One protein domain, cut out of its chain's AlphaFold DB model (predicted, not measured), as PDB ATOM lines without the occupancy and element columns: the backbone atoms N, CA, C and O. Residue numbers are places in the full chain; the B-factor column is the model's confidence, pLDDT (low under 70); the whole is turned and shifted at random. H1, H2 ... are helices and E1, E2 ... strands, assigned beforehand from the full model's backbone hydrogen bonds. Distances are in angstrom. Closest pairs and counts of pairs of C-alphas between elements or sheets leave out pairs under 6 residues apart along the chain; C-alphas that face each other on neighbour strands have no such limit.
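This is residues 4 to 132 of the 171 residues of an uncharacterized protein of Euryarchaeota archaeon (UniProt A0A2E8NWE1). A twisted, curled sheet of four strands has H2 and H3 over one face and H1 standing up over its edge strand E1. Beyond E1 and E2, the strands E3 and E4 run on together as a long two-stranded arm, with the small helix H4 beyond its far end. The printed part has 129 residues, with four named helices and four named strands along the chain as H1 H2 E1 E2 H3 E3 H4 E4; the class is mixed, helices and strands. The sheet's order is E1 E2 E4 E3, antiparallel throughout. The whole is loose, with a radius of gyration of the C-alphas of 17.7 A, and elongated, spanning 55 by 33 by 19 A.

Find C-alpha 4 at (7.188, 16.284, -40.514), where H1 begins and runs to residue 15, 16.6 A. H2, residues 17 to 32, covers 22.5 A. After it come E1, residues 45 to 52, and E2, residues 56 to 64, which is 26.8 A long. H3 holds residues 71 to 79. E3, residues 83 to 94, spans 32.5 A and bends by 60 degrees at residue 88. H4 is residues 101 to 107. E4, residues 117 to 130, spans 37.1 A, bends by 65 degrees at residue 120 and ends at C-alpha 130, (33.464, 10.609, -31.513).

Begin at the hairpin E1 and E2, where N 47 and O 60 are 2.9 A apart. Next, E2 and E4 have N 61 and O 125 at 2.9 A. E4 and E3 have N 91 and O 120 at 2.8 A. H1 is on the sheet over E1, with C-alphas 6 and 47 closest at 5.0 A; it only just stands up, rising 41 degrees. H1 and H2 touch only at the corner, about perpendicular at 76 degrees, C-alphas 13 and 20 closest at 5.6 A. H2 runs across the strands, at 68 degrees to E1 on the local plane; C-alphas 23 and 50 are closest, 6.4 A. H3, on the same face as H2, lies over E3, with C-alphas 74 and 84 closest at 6.6 A. E2, H3 and E3 make a split strand-helix-strand unit, two strands running the same way with E4 between them; its crossover is right-handed. H4 is not on the sheet and is apart from H1, H2 and H3. In H1, H2 and H4 every O i to N i+4 pair is within hydrogen-bond range; H3 has 2 of 5, and 6 of 6 O i to N i+3 pairs.

Look for the two C-alphas farthest apart at Gln 102 and Thr 132, 56.0 A. The printed part has no cut. The link from H2 to E1, residues 33 to 44, is long. The mean pLDDT of the printed part is 90.8, that of H4 is 74, and residue 111 is under 70.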
ATOM      1  N   LEU A   4       7.524  15.977 -41.907       87.06
ATOM      2  CA  LEU A   4       7.188  16.284 -40.514       87.06
ATOM      3  C   LEU A   4       8.343  15.971 -39.550       87.06
ATOM      4  O   LEU A   4       8.605  16.769 -38.656       87.06
ATOM      5  N   ASP A   5       9.069  14.874 -39.776       85.56
ATOM      6  CA  ASP A   5      10.195  14.455 -38.929       85.56
ATOM      7  C   ASP A   5      11.324  15.512 -38.963       85.56
ATOM      8  O   ASP A   5      11.960  15.827 -37.953       85.56
ATOM      9  N   ILE A   6      11.525  16.131 -40.132       88.44
ATOM     10  CA  ILE A   6      12.481  17.230 -40.331       88.44
ATOM     11  C   ILE A   6      12.014  18.479 -39.570       88.44
ATOM     12  O   ILE A   6      12.801  19.122 -38.876       88.44
ATOM     13  N   ALA A   7      10.722  18.810 -39.644       86.69
ATOM     14  CA  ALA A   7      10.160  19.959 -38.935       86.69
ATOM     15  C   ALA A   7      10.283  19.825 -37.405       86.69
ATOM     16  O   ALA A   7      10.564  20.807 -36.716       86.69
ATOM     17  N   GLU A   8      10.116  18.617 -36.863       86.88
ATOM     18  CA  GLU A   8      10.328  18.333 -35.438       86.88
ATOM     19  C   GLU A   8      11.797  18.478 -35.021       86.88
ATOM     20  O   GLU A   8      12.093  19.031 -33.955       86.88
ATOM     21  N   THR A   9      12.722  18.051 -35.883       84.00
ATOM     22  CA  THR A   9      14.164  18.250 -35.683       84.00
ATOM     23  C   THR A   9      14.508  19.742 -35.639       84.00
ATOM     24  O   THR A   9      15.135  20.204 -34.687       84.00
ATOM     25  N   LEU A  10      14.011  20.528 -36.600       85.56
ATOM     26  CA  LEU A  10      14.198  21.984 -36.618       85.56
ATOM     27  C   LEU A  10      13.587  22.652 -35.383       85.56
ATOM     28  O   LEU A  10      14.193  23.536 -34.782       85.56
ATOM     29  N   LYS A  11      12.404  22.208 -34.948       85.00
ATOM     30  CA  LYS A  11      11.787  22.706 -33.717       85.00
ATOM     31  C   LYS A  11      12.658  22.418 -32.491       85.00
ATOM     32  O   LYS A  11      12.743  23.271 -31.611       85.00
ATOM     33  N   SER A  12      13.288  21.250 -32.410       80.00
ATOM     34  CA  SER A  12      14.201  20.919 -31.307       80.00
ATOM     35  C   SER A  12      15.419  21.842 -31.282       80.00
ATOM     36  O   SER A  12      15.766  22.335 -30.211       80.00
ATOM     37  N   LEU A  13      15.983  22.159 -32.452       80.19
ATOM     38  CA  LEU A  13      17.087  23.114 -32.602       80.19
ATOM     39  C   LEU A  13      16.734  24.484 -32.014       80.19
ATOM     40  O   LEU A  13      17.472  25.008 -31.188       80.19
ATOM     41  N   TYR A  14      15.563  25.026 -32.356       78.31
ATOM     42  CA  TYR A  14      15.126  26.329 -31.841       78.31
ATOM     43  C   TYR A  14      14.831  26.359 -30.337       78.31
ATOM     44  O   TYR A  14      14.836  27.433 -29.745       78.31
ATOM     45  N   ASN A  15      14.520  25.217 -29.720       82.81
ATOM     46  CA  ASN A  15      14.110  25.161 -28.313       82.81
ATOM     47  C   ASN A  15      15.237  24.734 -27.363       82.81
ATOM     48  O   ASN A  15      15.006  24.660 -26.156       82.81
ATOM     49  N   SER A  16      16.421  24.398 -27.880       87.56
ATOM     50  CA  SER A  16      17.509  23.836 -27.085       87.56
ATOM     51  C   SER A  16      18.860  24.412 -27.500       87.56
ATOM     52  O   SER A  16      19.415  24.061 -28.542       87.56
ATOM     53  N   ASP A  17      19.423  25.249 -26.627       81.38
ATOM     54  CA  ASP A  17      20.758  25.826 -26.821       81.38
ATOM     55  C   ASP A  17      21.829  24.733 -26.924       81.38
ATOM     56  O   ASP A  17      22.674  24.779 -27.812       81.38
ATOM     57  N   SER A  18      21.734  23.683 -26.100       86.69
ATOM     58  CA  SER A  18      22.672  22.553 -26.134       86.69
ATOM     59  C   SER A  18      22.614  21.757 -27.441       86.69
ATOM     60  O   SER A  18      23.631  21.225 -27.890       86.69
ATOM     61  N   PHE A  19      21.441  21.673 -28.074       89.38
ATOM     62  CA  PHE A  19      21.280  21.050 -29.387       89.38
ATOM     63  C   PHE A  19      21.979  21.875 -30.471       89.38
ATOM     64  O   PHE A  19      22.703  21.318 -31.296       89.38
ATOM     65  N   THR A  20      21.798  23.197 -30.435       90.12
ATOM     66  CA  THR A  20      22.442  24.130 -31.368       90.12
ATOM     67  C   THR A  20      23.959  24.135 -31.188       90.12
ATOM     68  O   THR A  20      24.678  23.973 -32.167       90.12
ATOM     69  N   GLU A  21      24.452  24.230 -29.953       91.56
ATOM     70  CA  GLU A  21      25.883  24.172 -29.628       91.56
ATOM     71  C   GLU A  21      26.522  22.875 -30.146       91.56
ATOM     72  O   GLU A  21      27.529  22.912 -30.851       91.56
ATOM     73  N   THR A  22      25.866  21.732 -29.915       93.50
ATOM     74  CA  THR A  22      26.347  20.435 -30.413       93.50
ATOM     75  C   THR A  22      26.419  20.395 -31.945       93.50
ATOM     76  O   THR A  22      27.349  19.803 -32.490       93.50
ATOM     77  N   LEU A  23      25.459  20.998 -32.661       94.12
ATOM     78  CA  LEU A  23      25.509  21.080 -34.129       94.12
ATOM     79  C   LEU A  23      26.601  22.012 -34.633       94.12
ATOM     80  O   LEU A  23      27.220  21.698 -35.644       94.12
ATOM     81  N   VAL A  24      26.842  23.132 -33.953       93.56
ATOM     82  CA  VAL A  24      27.936  24.044 -34.301       93.56
ATOM     83  C   VAL A  24      29.275  23.328 -34.142       93.56
ATOM     84  O   VAL A  24      30.097  23.362 -35.053       93.56
ATOM     85  N   ASP A  25      29.475  22.592 -33.049       94.56
ATOM     86  CA  ASP A  25      30.677  21.770 -32.875       94.56
ATOM     87  C   ASP A  25      30.792  20.669 -33.929       94.56
ATOM     88  O   ASP A  25      31.887  20.348 -34.385       94.56
ATOM     89  N   PHE A  26      29.665  20.092 -34.346       96.12
ATOM     90  CA  PHE A  26      29.637  19.099 -35.417       96.12
ATOM     91  C   PHE A  26      30.080  19.711 -36.751       96.12
ATOM     92  O   PHE A  26      30.866  19.114 -37.485       96.12
ATOM     93  N   GLU A  27      29.594  20.916 -37.049       95.25
ATOM     94  CA  GLU A  27      29.926  21.689 -38.245       95.25
ATOM     95  C   GLU A  27      31.416  22.053 -38.278       95.25
ATOM     96  O   GLU A  27      32.077  21.780 -39.281       95.25
ATOM     97  N   ARG A  28      31.982  22.501 -37.147       95.12
ATOM     98  CA  ARG A  28      33.425  22.765 -37.002       95.12
ATOM     99  C   ARG A  28      34.281  21.569 -37.409       95.12
ATOM    100  O   ARG A  28      35.308  21.742 -38.057       95.12
ATOM    101  N   VAL A  29      33.869  20.344 -37.065       95.94
ATOM    102  CA  VAL A  29      34.590  19.133 -37.492       95.94
ATOM    103  C   VAL A  29      34.529  18.951 -39.007       95.94
ATOM    104  O   VAL A  29      35.550  18.645 -39.620       95.94
ATOM    105  N   LEU A  30      33.354  19.131 -39.620       96.00
ATOM    106  CA  LEU A  30      33.183  19.003 -41.071       96.00
ATOM    107  C   LEU A  30      34.056  20.008 -41.837       96.00
ATOM    108  O   LEU A  30      34.690  19.639 -42.833       96.00
ATOM    109  N   ASP A  31      34.126  21.248 -41.355       95.06
ATOM    110  CA  ASP A  31      34.962  22.286 -41.956       95.06
ATOM    111  C   ASP A  31      36.461  22.018 -41.753       95.06
ATOM    112  O   ASP A  31      37.234  22.041 -42.716       95.06
ATOM    113  N   ALA A  32      36.866  21.641 -40.535       93.50
ATOM    114  CA  ALA A  32      38.262  21.365 -40.193       93.50
ATOM    115  C   ALA A  32      38.873  20.216 -41.015       93.50
ATOM    116  O   ALA A  32      40.059  20.249 -41.343       93.50
ATOM    117  N   VAL A  33      38.081  19.210 -41.403       93.12
ATOM    118  CA  VAL A  33      38.553  18.124 -42.290       93.12
ATOM    119  C   VAL A  33      38.460  18.474 -43.784       93.12
ATOM    120  O   VAL A  33      38.790  17.649 -44.650       93.12
ATOM    121  N   HIS A  34      38.039  19.701 -44.101       93.88
ATOM    122  CA  HIS A  34      37.845  20.261 -45.438       93.88
ATOM    123  C   HIS A  34      36.860  19.474 -46.308       93.88
ATOM    124  O   HIS A  34      37.058  19.322 -47.519       93.88
ATOM    125  N   ILE A  35      35.779  18.964 -45.712       95.19
ATOM    126  CA  ILE A  35      34.818  18.140 -46.452       95.19
ATOM    127  C   ILE A  35      34.052  18.943 -47.508       95.19
ATOM    128  O   ILE A  35      33.716  18.424 -48.570       95.19
ATOM    129  N   TYR A  36      33.837  20.238 -47.271       95.50
ATOM    130  CA  TYR A  36      33.112  21.111 -48.196       95.50
ATOM    131  C   TYR A  36      33.889  21.450 -49.474       95.50
ATOM    132  O   TYR A  36      33.309  22.012 -50.403       95.50
ATOM    133  N   GLY A  37      35.172  21.080 -49.558       95.94
ATOM    134  CA  GLY A  37      35.933  21.122 -50.809       95.94
ATOM    135  C   GLY A  37      35.505  20.044 -51.813       95.94
ATOM    136  O   GLY A  37      35.802  20.154 -53.002       95.94
ATOM    137  N   TYR A  38      34.793  19.014 -51.352       96.62
ATOM    138  CA  TYR A  38      34.314  17.915 -52.178       96.62
ATOM    139  C   TYR A  38      32.936  18.209 -52.780       96.62
ATOM    140  O   TYR A  38      32.113  18.951 -52.235       96.62
ATOM    141  N   LYS A  39      32.655  17.591 -53.929       97.75
ATOM    142  CA  LYS A  39      31.454  17.882 -54.716       97.75
ATOM    143  C   LYS A  39      30.164  17.608 -53.926       97.75
ATOM    144  O   LYS A  39      30.022  16.572 -53.282       97.75
ATOM    145  N   ASN A  40      29.211  18.539 -54.037       97.44
ATOM    146  CA  ASN A  40      27.865  18.530 -53.444       97.44
ATOM    147  C   ASN A  40      27.791  18.503 -51.898       97.44
ATOM    148  O   ASN A  40      26.698  18.650 -51.363       97.44
ATOM    149  N   TRP A  41      28.898  18.398 -51.152       97.12
ATOM    150  CA  TRP A  41      28.864  18.331 -49.678       97.12
ATOM    151  C   TRP A  41      28.213  19.543 -49.012       97.12
ATOM    152  O   TRP A  41      27.459  19.392 -48.057       97.12
ATOM    153  N   LYS A  42      28.435  20.738 -49.565       95.31
ATOM    154  CA  LYS A  42      27.855  21.993 -49.067       95.31
ATOM    155  C   LYS A  42      26.329  22.088 -49.229       95.31
ATOM    156  O   LYS A  42      25.705  22.949 -48.626       95.31
ATOM    157  N   GLU A  43      25.726  21.241 -50.061       94.88
ATOM    158  CA  GLU A  43      24.284  21.270 -50.353       94.88
ATOM    159  C   GLU A  43      23.459  20.361 -49.429       94.88
ATOM    160  O   GLU A  43      22.272  20.160 -49.678       94.88
ATOM    161  N   GLY A  44      24.088  19.768 -48.412       95.25
ATOM    162  CA  GLY A  44      23.416  18.870 -47.483       95.25
ATOM    163  C   GLY A  44      22.473  19.609 -46.547       95.25
ATOM    164  O   GLY A  44      22.824  20.647 -45.991       95.25
ATOM    165  N   GLU A  45      21.293  19.039 -46.330       94.00
ATOM    166  CA  GLU A  45      20.309  19.568 -45.385       94.00
ATOM    167  C   GLU A  45      20.175  18.636 -44.181       94.00
ATOM    168  O   GLU A  45      20.027  17.425 -44.348       94.00
ATOM    169  N   LEU A  46      20.219  19.186 -42.964       94.38
ATOM    170  CA  LEU A  46      20.011  18.414 -41.739       94.38
ATOM    171  C   LEU A  46      18.587  17.848 -41.717       94.38
ATOM    172  O   LEU A  46      17.613  18.593 -41.823       94.38
ATOM    173  N   VAL A  47      18.468  16.535 -41.527       92.94
ATOM    174  CA  VAL A  47      17.167  15.853 -41.433       92.94
ATOM    175  C   VAL A  47      16.889  15.256 -40.067       92.94
ATOM    176  O   VAL A  47      15.731  15.176 -39.670       92.94
ATOM    177  N   LEU A  48      17.931  14.826 -39.353       92.25
ATOM    178  CA  LEU A  48      17.801  14.224 -38.031       92.25
ATOM    179  C   LEU A  48      19.040  14.516 -37.188       92.25
ATOM    180  O   LEU A  48      20.168  14.407 -37.674       92.25
ATOM    181  N   GLY A  49      18.820  14.770 -35.901       89.88
ATOM    182  CA  GLY A  49      19.880  14.947 -34.915       89.88
ATOM    183  C   GLY A  49      20.253  16.414 -34.659       89.88
ATOM    184  O   GLY A  49      19.635  17.304 -35.240       89.88
ATOM    185  N   PRO A  50      21.236  16.646 -33.771       93.94
ATOM    186  CA  PRO A  50      22.196  15.664 -33.306       93.94
ATOM    187  C   PRO A  50      21.605  14.779 -32.208       93.94
ATOM    188  O   PRO A  50      20.950  15.239 -31.275       93.94
ATOM    189  N   VAL A  51      21.842  13.477 -32.324       94.00
ATOM    190  CA  VAL A  51      21.560  12.505 -31.270       94.00
ATOM    191  C   VAL A  51      22.833  12.324 -30.461       94.00
ATOM    192  O   VAL A  51      23.834  11.808 -30.962       94.00
ATOM    193  N   THR A  52      22.789  12.767 -29.209       93.75
ATOM    194  CA  THR A  52      23.939  12.762 -28.308       93.75
ATOM    195  C   THR A  52      23.911  11.535 -27.406       93.75
ATOM    196  O   THR A  52      23.055  11.398 -26.535       93.75
ATOM    197  N   GLU A  53      24.901  10.664 -27.565       94.81
ATOM    198  CA  GLU A  53      25.132   9.499 -26.714       94.81
ATOM    199  C   GLU A  53      26.335   9.730 -25.789       94.81
ATOM    200  O   GLU A  53      26.942  10.802 -25.770       94.81
ATOM    201  N   ARG A  54      26.724   8.725 -24.994       94.19
ATOM    202  CA  ARG A  54      27.844   8.859 -24.045       94.19
ATOM    203  C   ARG A  54      29.163   9.237 -24.728       94.19
ATOM    204  O   ARG A  54      29.879  10.092 -24.217       94.19
ATOM    205  N   HIS A  55      29.473   8.610 -25.862       95.31
ATOM    206  CA  HIS A  55      30.754   8.772 -26.568       95.31
ATOM    207  C   HIS A  55      30.608   9.299 -27.994       95.31
ATOM    208  O   HIS A  55      31.608   9.650 -28.615       95.31
ATOM    209  N   TRP A  56      29.378   9.364 -28.495       97.62
ATOM    210  CA  TRP A  56      29.089   9.605 -29.898       97.62
ATOM    211  C   TRP A  56      28.069  10.720 -30.054       97.62
ATOM    212  O   TRP A  56      27.220  10.927 -29.184       97.62
ATOM    213  N   VAL A  57      28.163  11.418 -31.176       97.62
ATOM    214  CA  VAL A  57      27.145  12.345 -31.661       97.62
ATOM    215  C   VAL A  57      26.807  11.933 -33.085       97.62
ATOM    216  O   VAL A  57      27.712  11.770 -33.902       97.62
ATOM    217  N   THR A  58      25.524  11.740 -33.376       97.94
ATOM    218  CA  THR A  58      25.061  11.312 -34.703       97.94
ATOM    219  C   THR A  58      24.138  12.352 -35.316       97.94
ATOM    220  O   THR A  58      23.156  12.746 -34.690       97.94
ATOM    221  N   ALA A  59      24.411  12.749 -36.556       97.00
ATOM    222  CA  ALA A  59      23.531  13.591 -37.359       97.00
ATOM    223  C   ALA A  59      23.332  12.966 -38.746       97.00
ATOM    224  O   ALA A  59      24.236  12.337 -39.298       97.00
ATOM    225  N   SER A  60      22.130  13.109 -39.298       97.06
ATOM    226  CA  SER A  60      21.812  12.693 -40.663       97.06
ATOM    227  C   SER A  60      21.501  13.903 -41.519       97.06
ATOM    228  O   SER A  60      20.741  14.784 -41.115       97.06
ATOM    229  N   PHE A  61      22.032  13.882 -42.732       96.94
ATOM    230  CA  PHE A  61      21.852  14.918 -43.736       96.94
ATOM    231  C   PHE A  61      21.275  14.302 -45.005       96.94
ATOM    232  O   PHE A  61      21.537  13.130 -45.295       96.94
ATOM    233  N   MET A  62      20.496  15.065 -45.765       96.62
ATOM    234  CA  MET A  62      19.939  14.619 -47.037       96.62
ATOM    235  C   MET A  62      20.411  15.448 -48.224       96.62
ATOM    236  O   MET A  62      20.717  16.630 -48.102       96.62
ATOM    237  N   TRP A  63      20.397  14.801 -49.389       97.69
ATOM    238  CA  TRP A  63      20.631  15.408 -50.691       97.69
ATOM    239  C   TRP A  63      19.605  14.896 -51.703       97.69
ATOM    240  O   TRP A  63      19.234  13.718 -51.660       97.69
ATOM    241  N   PRO A  64      19.199  15.716 -52.686       96.56
ATOM    242  CA  PRO A  64      18.447  15.233 -53.840       96.56
ATOM    243  C   PRO A  64      19.180  14.091 -54.568       96.56
ATOM    244  O   PRO A  64      20.407  14.100 -54.659       96.56
ATOM    245  N   GLU A  65      18.448  13.144 -55.170       95.50
ATOM    246  CA  GLU A  65      19.023  11.967 -55.863       95.50
ATOM    247  C   GLU A  65      20.175  12.309 -56.830       95.50
ATOM    248  O   GLU A  65      21.180  11.598 -56.889       95.50
ATOM    249  N   LYS A  66      20.048  13.421 -57.569       96.06
ATOM    250  CA  LYS A  66      21.026  13.878 -58.575       96.06
ATOM    251  C   LYS A  66      22.211  14.658 -57.998       96.06
ATOM    252  O   LYS A  66      23.142  14.971 -58.736       96.06
ATOM    253  N   LYS A  67      22.169  14.986 -56.709       96.94
ATOM    254  CA  LYS A  67      23.162  15.801 -56.005       96.94
ATOM    255  C   LYS A  67      23.855  15.017 -54.888       96.94
ATOM    256  O   LYS A  67      24.213  15.578 -53.864       96.94
ATOM    257  N   MET A  68      24.047  13.711 -55.089       96.81
ATOM    258  CA  MET A  68      24.756  12.853 -54.134       96.81
ATOM    259  C   MET A  68      26.113  13.472 -53.745       96.81
ATOM    260  O   MET A  68      26.858  13.857 -54.658       96.81
ATOM    261  N   PRO A  69      26.445  13.575 -52.443       97.50
ATOM    262  CA  PRO A  69      27.742  14.070 -52.004       97.50
ATOM    263  C   PRO A  69      28.842  13.083 -52.385       97.50
ATOM    264  O   PRO A  69      28.629  11.868 -52.413       97.50
ATOM    265  N   ASP A  70      30.011  13.620 -52.722       97.25
ATOM    266  CA  ASP A  70      31.165  12.838 -53.157       97.25
ATOM    267  C   ASP A  70      31.640  11.871 -52.047       97.25
ATOM    268  O   ASP A  70      32.037  12.335 -50.973       97.25
ATOM    269  N   PRO A  71      31.635  10.542 -52.267       96.12
ATOM    270  CA  PRO A  71      32.076   9.575 -51.264       96.12
ATOM    271  C   PRO A  71      33.519   9.778 -50.789       96.12
ATOM    272  O   PRO A  71      33.830   9.432 -49.648       96.12
ATOM    273  N   ASP A  72      34.392  10.373 -51.610       94.44
ATOM    274  CA  ASP A  72      35.774  10.654 -51.209       94.44
ATOM    275  C   ASP A  72      35.848  11.703 -50.088       94.44
ATOM    276  O   ASP A  72      36.749  11.648 -49.249       94.44
ATOM    277  N   GLY A  73      34.858  12.599 -49.996       93.88
ATOM    278  CA  GLY A  73      34.724  13.516 -48.861       93.88
ATOM    279  C   GLY A  73      34.395  12.774 -47.564       93.88
ATOM    280  O   GLY A  73      35.004  13.032 -46.530       93.88
ATOM    281  N   ALA A  74      33.514  11.770 -47.617       93.81
ATOM    282  CA  ALA A  74      33.186  10.957 -46.441       93.81
ATOM    283  C   ALA A  74      34.383  10.132 -45.961       93.81
ATOM    284  O   ALA A  74      34.503   9.865 -44.767       93.81
ATOM    285  N   ARG A  75      35.281   9.743 -46.872       93.56
ATOM    286  CA  ARG A  75      36.488   8.991 -46.522       93.56
ATOM    287  C   ARG A  75      37.390   9.758 -45.555       93.56
ATOM    288  O   ARG A  75      37.914   9.134 -44.642       93.56
ATOM    289  N   ARG A  76      37.487  11.088 -45.689       92.38
ATOM    290  CA  ARG A  76      38.224  11.950 -44.744       92.38
ATOM    291  C   ARG A  76      37.763  11.728 -43.309       92.38
ATOM    292  O   ARG A  76      38.585  11.589 -42.422       92.38
ATOM    293  N   LEU A  77      36.451  11.651 -43.087       93.62
ATOM    294  CA  LEU A  77      35.879  11.467 -41.750       93.62
ATOM    295  C   LEU A  77      36.268  10.120 -41.126       93.62
ATOM    296  O   LEU A  77      36.448  10.037 -39.910       93.62
ATOM    297  N   LEU A  78      36.430   9.076 -41.946       94.69
ATOM    298  CA  LEU A  78      36.831   7.750 -41.471       94.69
ATOM    299  C   LEU A  78      38.243   7.762 -40.871       94.69
ATOM    300  O   LEU A  78      38.480   7.076 -39.877       94.69
ATOM    301  N   ASP A  79      39.148   8.573 -41.426       92.88
ATOM    302  CA  ASP A  79      40.528   8.701 -40.940       92.88
ATOM    303  C   ASP A  79      40.591   9.303 -39.519       92.88
ATOM    304  O   ASP A  79      41.525   9.028 -38.769       92.88
ATOM    305  N   TYR A  80      39.553  10.045 -39.110       93.19
ATOM    306  CA  TYR A  80      39.399  10.619 -37.765       93.19
ATOM    307  C   TYR A  80      38.503   9.777 -36.838       93.19
ATOM    308  O   TYR A  80      38.065  10.236 -35.782       93.19
ATOM    309  N   GLY A  81      38.201   8.530 -37.214       93.62
ATOM    310  CA  GLY A  81      37.429   7.600 -36.385       93.62
ATOM    311  C   GLY A  81      35.918   7.853 -36.369       93.62
ATOM    312  O   GLY A  81      35.204   7.235 -35.571       93.62
ATOM    313  N   ALA A  82      35.409   8.724 -37.246       96.69
ATOM    314  CA  ALA A  82      33.976   8.844 -37.472       96.69
ATOM    315  C   ALA A  82      33.451   7.663 -38.300       96.69
ATOM    316  O   ALA A  82      34.183   6.982 -39.022       96.69
ATOM    317  N   LYS A  83      32.147   7.418 -38.197       97.62
ATOM    318  CA  LYS A  83      31.438   6.413 -38.994       97.62
ATOM    319  C   LYS A  83      30.486   7.132 -39.928       97.62
ATOM    320  O   LYS A  83      29.756   8.014 -39.489       97.62
ATOM    321  N   VAL A  84      30.487   6.737 -41.196       97.44
ATOM    322  CA  VAL A  84      29.617   7.329 -42.213       97.44
ATOM    323  C   VAL A  84      28.862   6.224 -42.933       97.44
ATOM    324  O   VAL A  84      29.461   5.231 -43.348       97.44
ATOM    325  N   SER A  85      27.552   6.391 -43.095       97.19
ATOM    326  CA  SER A  85      26.730   5.498 -43.911       97.19
ATOM    327  C   SER A  85      25.909   6.281 -44.927       97.19
ATOM    328  O   SER A  85      25.404   7.363 -44.641       97.19
ATOM    329  N   PHE A  86      25.786   5.722 -46.130       97.38
ATOM    330  CA  PHE A  86      24.978   6.269 -47.213       97.38
ATOM    331  C   PHE A  86      23.797   5.339 -47.446       97.38
ATOM    332  O   PHE A  86      23.976   4.134 -47.639       97.38
ATOM    333  N   ARG A  87      22.590   5.894 -47.495       96.50
ATOM    334  CA  ARG A  87      21.388   5.151 -47.877       96.50
ATOM    335  C   ARG A  87      20.555   5.947 -48.869       96.50
ATOM    336  O   ARG A  87      20.529   7.173 -48.834       96.50
ATOM    337  N   ARG A  88      19.864   5.233 -49.756       96.50
ATOM    338  CA  ARG A  88      18.794   5.820 -50.566       96.50
ATOM    339  C   ARG A  88      17.511   5.780 -49.751       96.50
ATOM    340  O   ARG A  88      17.204   4.748 -49.160       96.50
ATOM    341  N   ASP A  89      16.778   6.879 -49.748       95.75
ATOM    342  CA  ASP A  89      15.461   6.972 -49.124       95.75
ATOM    343  C   ASP A  89      14.527   7.788 -50.035       95.75
ATOM    344  O   ASP A  89      14.908   8.259 -51.109       95.75
ATOM    345  N   THR A  90      13.272   7.909 -49.634       95.06
ATOM    346  CA  THR A  90      12.265   8.750 -50.270       95.06
ATOM    347  C   THR A  90      11.754   9.764 -49.256       95.06
ATOM    348  O   THR A  90      11.353   9.391 -48.150       95.06
ATOM    349  N   LEU A  91      11.772  11.039 -49.632       93.19
ATOM    350  CA  LEU A  91      11.156  12.118 -48.877       93.19
ATOM    351  C   LEU A  91       9.687  12.230 -49.277       93.19
ATOM    352  O   LEU A  91       9.369  12.436 -50.448       93.19
ATOM    353  N   GLU A  92       8.800  12.081 -48.297       92.50
ATOM    354  CA  GLU A  92       7.365  12.269 -48.478       92.50
ATOM    355  C   GLU A  92       6.951  13.667 -48.006       92.50
ATOM    356  O   GLU A  92       7.015  13.974 -46.809       92.50
ATOM    357  N   THR A  93       6.500  14.497 -48.948       88.25
ATOM    358  CA  THR A  93       6.096  15.892 -48.710       88.25
ATOM    359  C   THR A  93       4.674  16.107 -49.229       88.25
ATOM    360  O   THR A  93       4.357  15.649 -50.329       88.25
ATOM    361  N   PRO A  94       3.788  16.797 -48.490       86.69
ATOM    362  CA  PRO A  94       2.469  17.133 -49.013       86.69
ATOM    363  C   PRO A  94       2.593  18.068 -50.223       86.69
ATOM    364  O   PRO A  94       3.368  19.026 -50.205       86.69
ATOM    365  N   ALA A  95       1.813  17.808 -51.271       85.19
ATOM    366  CA  ALA A  95       1.730  18.681 -52.431       85.19
ATOM    367  C   ALA A  95       1.317  20.098 -52.006       85.19
ATOM    368  O   ALA A  95       0.439  20.290 -51.160       85.19
ATOM    369  N   LYS A  96       1.968  21.104 -52.597       82.31
ATOM    370  CA  LYS A  96       1.726  22.506 -52.258       82.31
ATOM    371  C   LYS A  96       0.315  22.916 -52.684       82.31
ATOM    372  O   LYS A  96      -0.035  22.811 -53.856       82.31
ATOM    373  N   MET A  97      -0.449  23.446 -51.735       78.88
ATOM    374  CA  MET A  97      -1.707  24.135 -52.010       78.88
ATOM    375  C   MET A  97      -1.408  25.603 -52.304       78.88
ATOM    376  O   MET A  97      -0.651  26.250 -51.578       78.88
ATOM    377  N   THR A  98      -1.954  26.111 -53.399       81.50
ATOM    378  CA  THR A  98      -1.671  27.454 -53.923       81.50
ATOM    379  C   THR A  98      -2.850  28.409 -53.778       81.50
ATOM    380  O   THR A  98      -2.661  29.615 -53.911       81.50
ATOM    381  N   GLY A  99      -4.045  27.893 -53.479       73.62
ATOM    382  CA  GLY A  99      -5.288  28.658 -53.463       73.62
ATOM    383  C   GLY A  99      -5.931  28.793 -54.847       73.62
ATOM    384  O   GLY A  99      -7.038  29.317 -54.944       73.62
ATOM    385  N   ASP A 100      -5.264  28.324 -55.908       81.00
ATOM    386  CA  ASP A 100      -5.846  28.210 -57.242       81.00
ATOM    387  C   ASP A 100      -6.690  26.922 -57.343       81.00
ATOM    388  O   ASP A 100      -6.137  25.827 -57.206       81.00
ATOM    389  N   PRO A 101      -8.007  26.999 -57.622       75.69
ATOM    390  CA  PRO A 101      -8.899  25.840 -57.572       75.69
ATOM    391  C   PRO A 101      -8.517  24.697 -58.520       75.69
ATOM    392  O   PRO A 101      -8.703  23.529 -58.182       75.69
ATOM    393  N   GLN A 102      -7.988  25.013 -59.705       73.00
ATOM    394  CA  GLN A 102      -7.620  24.007 -60.704       73.00
ATOM    395  C   GLN A 102      -6.353  23.255 -60.273       73.00
ATOM    396  O   GLN A 102      -6.295  22.026 -60.343       73.00
ATOM    397  N   THR A 103      -5.351  23.995 -59.803       70.12
ATOM    398  CA  THR A 103      -4.080  23.454 -59.309       70.12
ATOM    399  C   THR A 103      -4.277  22.670 -58.014       70.12
ATOM    400  O   THR A 103      -3.751  21.567 -57.873       70.12
ATOM    401  N   ASP A 104      -5.100  23.181 -57.101       74.19
ATOM    402  CA  ASP A 104      -5.385  22.536 -55.822       74.19
ATOM    403  C   ASP A 104      -6.197  21.247 -56.013       74.19
ATOM    404  O   ASP A 104      -5.884  20.235 -55.390       74.19
ATOM    405  N   MET A 105      -7.162  21.219 -56.942       72.62
ATOM    406  CA  MET A 105      -7.891  19.992 -57.293       72.62
ATOM    407  C   MET A 105      -6.962  18.914 -57.875       72.62
ATOM    408  O   MET A 105      -7.120  17.734 -57.572       72.62
ATOM    409  N   ASN A 106      -5.954  19.303 -58.663       76.88
ATOM    410  CA  ASN A 106      -4.943  18.370 -59.168       76.88
ATOM    411  C   ASN A 106      -4.013  17.854 -58.056       76.88
ATOM    412  O   ASN A 106      -3.554  16.709 -58.122       76.88
ATOM    413  N   ASN A 107      -3.761  18.676 -57.036       78.56
ATOM    414  CA  ASN A 107      -2.881  18.372 -55.909       78.56
ATOM    415  C   ASN A 107      -3.587  17.655 -54.747       78.56
ATOM    416  O   ASN A 107      -2.900  17.171 -53.852       78.56
ATOM    417  N   MET A 108      -4.917  17.537 -54.751       79.00
ATOM    418  CA  MET A 108      -5.686  16.727 -53.793       79.00
ATOM    419  C   MET A 108      -5.705  15.245 -54.174       79.00
ATOM    420  O   MET A 108      -5.650  14.891 -55.354       79.00
ATOM    421  N   GLU A 109      -5.783  14.366 -53.173       77.75
ATOM    422  CA  GLU A 109      -6.033  12.937 -53.389       77.75
ATOM    423  C   GLU A 109      -7.399  12.714 -54.054       77.75
ATOM    424  O   GLU A 109      -8.359  13.444 -53.796       77.75
ATOM    425  N   GLU A 110      -7.502  11.699 -54.917       75.50
ATOM    426  CA  GLU A 110      -8.750  11.403 -55.629       75.50
ATOM    427  C   GLU A 110      -9.875  11.071 -54.635       75.50
ATOM    428  O   GLU A 110      -9.821  10.077 -53.914       75.50
ATOM    429  N   GLY A 111     -10.896  11.932 -54.582       69.88
ATOM    430  CA  GLY A 111     -12.031  11.799 -53.661       69.88
ATOM    431  C   GLY A 111     -11.755  12.234 -52.215       69.88
ATOM    432  O   GLY A 111     -12.629  12.071 -51.362       69.88
ATOM    433  N   GLY A 112     -10.575  12.791 -51.924       72.44
ATOM    434  CA  GLY A 112     -10.153  13.196 -50.583       72.44
ATOM    435  C   GLY A 112     -10.161  14.710 -50.342       72.44
ATOM    436  O   GLY A 112     -10.245  15.519 -51.260       72.44
ATOM    437  N   ARG A 113     -10.037  15.100 -49.064       77.00
ATOM    438  CA  ARG A 113      -9.754  16.487 -48.626       77.00
ATOM    439  C   ARG A 113      -8.271  16.719 -48.307       77.00
ATOM    440  O   ARG A 113      -7.913  17.786 -47.814       77.00
ATOM    441  N   TYR A 114      -7.431  15.711 -48.530       79.75
ATOM    442  CA  TYR A 114      -6.014  15.734 -48.186       79.75
ATOM    443  C   TYR A 114      -5.155  15.982 -49.434       79.75
ATOM    444  O   TYR A 114      -5.510  15.511 -50.519       79.75
ATOM    445  N   PRO A 115      -4.045  16.731 -49.310       82.38
ATOM    446  CA  PRO A 115      -3.079  16.874 -50.391       82.38
ATOM    447  C   PRO A 115      -2.415  15.528 -50.700       82.38
ATOM    448  O   PRO A 115      -2.116  14.750 -49.796       82.38
ATOM    449  N   LYS A 116      -2.130  15.287 -51.981       86.00
ATOM    450  CA  LYS A 116      -1.312  14.165 -52.450       86.00
ATOM    451  C   LYS A 116       0.066  14.226 -51.806       86.00
ATOM    452  O   LYS A 116       0.683  15.288 -51.747       86.00
ATOM    453  N   MET A 117       0.581  13.076 -51.390       86.69
ATOM    454  CA  MET A 117       1.957  12.963 -50.912       86.69
ATOM    455  C   MET A 117       2.901  12.801 -52.106       86.69
ATOM    456  O   MET A 117       2.868  11.786 -52.807       86.69
ATOM    457  N   LEU A 118       3.740  13.807 -52.343       88.56
ATOM    458  CA  LEU A 118       4.837  13.743 -53.302       88.56
ATOM    459  C   LEU A 118       5.973  12.910 -52.713       88.56
ATOM    460  O   LEU A 118       6.242  12.976 -51.514       88.56
ATOM    461  N   LYS A 119       6.611  12.111 -53.566       92.19
ATOM    462  CA  LYS A 119       7.683  11.188 -53.195       92.19
ATOM    463  C   LYS A 119       8.935  11.528 -53.986       92.19
ATOM    464  O   LYS A 119       9.050  11.141 -55.149       92.19
ATOM    465  N   ASP A 120       9.870  12.210 -53.342       93.12
ATOM    466  CA  ASP A 120      11.141  12.594 -53.949       93.12
ATOM    467  C   ASP A 120      12.246  11.637 -53.516       93.12
ATOM    468  O   ASP A 120      12.415  11.341 -52.335       93.12
ATOM    469  N   LYS A 121      13.019  11.129 -54.477       96.69
ATOM    470  CA  LYS A 121      14.161  10.264 -54.172       96.69
ATOM    471  C   LYS A 121      15.312  11.098 -53.626       96.69
ATOM    472  O   LYS A 121      15.699  12.107 -54.223       96.69
ATOM    473  N   ILE A 122      15.890  10.632 -52.528       97.19
ATOM    474  CA  ILE A 122      16.970  11.319 -51.827       97.19
ATOM    475  C   ILE A 122      18.089  10.353 -51.442       97.19
ATOM    476  O   ILE A 122      17.907   9.136 -51.327       97.19
ATOM    477  N   TRP A 123      19.259  10.930 -51.213       97.94
ATOM    478  CA  TRP A 123      20.344  10.314 -50.470       97.94
ATOM    479  C   TRP A 123      20.298  10.807 -49.038       97.94
ATOM    480  O   TRP A 123      20.108  11.996 -48.814       97.94
ATOM    481  N   VAL A 124      20.509   9.903 -48.089       97.50
ATOM    482  CA  VAL A 124      20.723  10.240 -46.685       97.50
ATOM    483  C   VAL A 124      22.120   9.780 -46.302       97.50
ATOM    484  O   VAL A 124      22.465   8.613 -46.509       97.50
ATOM    485  N   VAL A 125      22.909  10.703 -45.759       97.94
ATOM    486  CA  VAL A 125      24.222  10.425 -45.179       97.94
ATOM    487  C   VAL A 125      24.109  10.587 -43.678       97.94
ATOM    488  O   VAL A 125      23.787  11.663 -43.180       97.94
ATOM    489  N   GLU A 126      24.355   9.502 -42.962       98.00
ATOM    490  CA  GLU A 126      24.395   9.483 -41.507       98.00
ATOM    491  C   GLU A 126      25.850   9.478 -41.061       98.00
ATOM    492  O   GLU A 126      26.638   8.640 -41.507       98.00
ATOM    493  N   ILE A 127      26.200  10.434 -40.207       98.25
ATOM    494  CA  ILE A 127      27.553  10.652 -39.717       98.25
ATOM    495  C   ILE A 127      27.519  10.542 -38.196       98.25
ATOM    496  O   ILE A 127      26.795  11.280 -37.528       98.25
ATOM    497  N   THR A 128      28.329   9.640 -37.653       98.38
ATOM    498  CA  THR A 128      28.518   9.446 -36.214       98.38
ATOM    499  C   THR A 128      29.950   9.812 -35.845       98.38
ATOM    500  O   THR A 128      30.894   9.123 -36.242       98.38
ATOM    501  N   MET A 129      30.115  10.886 -35.076       97.31
ATOM    502  CA  MET A 129      31.411  11.419 -34.655       97.31
ATOM    503  C   MET A 129      31.743  11.036 -33.208       97.31
ATOM    504  O   MET A 129      30.850  11.064 -32.351       97.31
ATOM    505  N   PRO A 130      33.011  10.703 -32.894       97.50
ATOM    506  CA  PRO A 130      33.464  10.609 -31.513       97.50
ATOM    507  C   PRO A 130      33.429  11.990 -30.852       97.50
ATOM    508  O   PRO A 130      33.941  12.962 -31.403       97.50
ATOM    509  N   LYS A 131      32.923  12.078 -29.618       96.56
ATOM    510  CA  LYS A 131      32.966  13.337 -28.847       96.56
ATOM    511  C   LYS A 131      34.385  13.846 -28.590       96.56
ATOM    512  O   LYS A 131      34.580  15.046 -28.424       96.56
ATOM    513  N   THR A 132      35.363  12.942 -28.539       96.00
ATOM    514  CA  THR A 132      36.779  13.298 -28.384       96.00
ATOM    515  C   THR A 132      37.269  14.115 -29.574       96.00
ATOM    516  O   THR A 132      37.836  15.175 -29.357       96.00
TER     517      THR A 132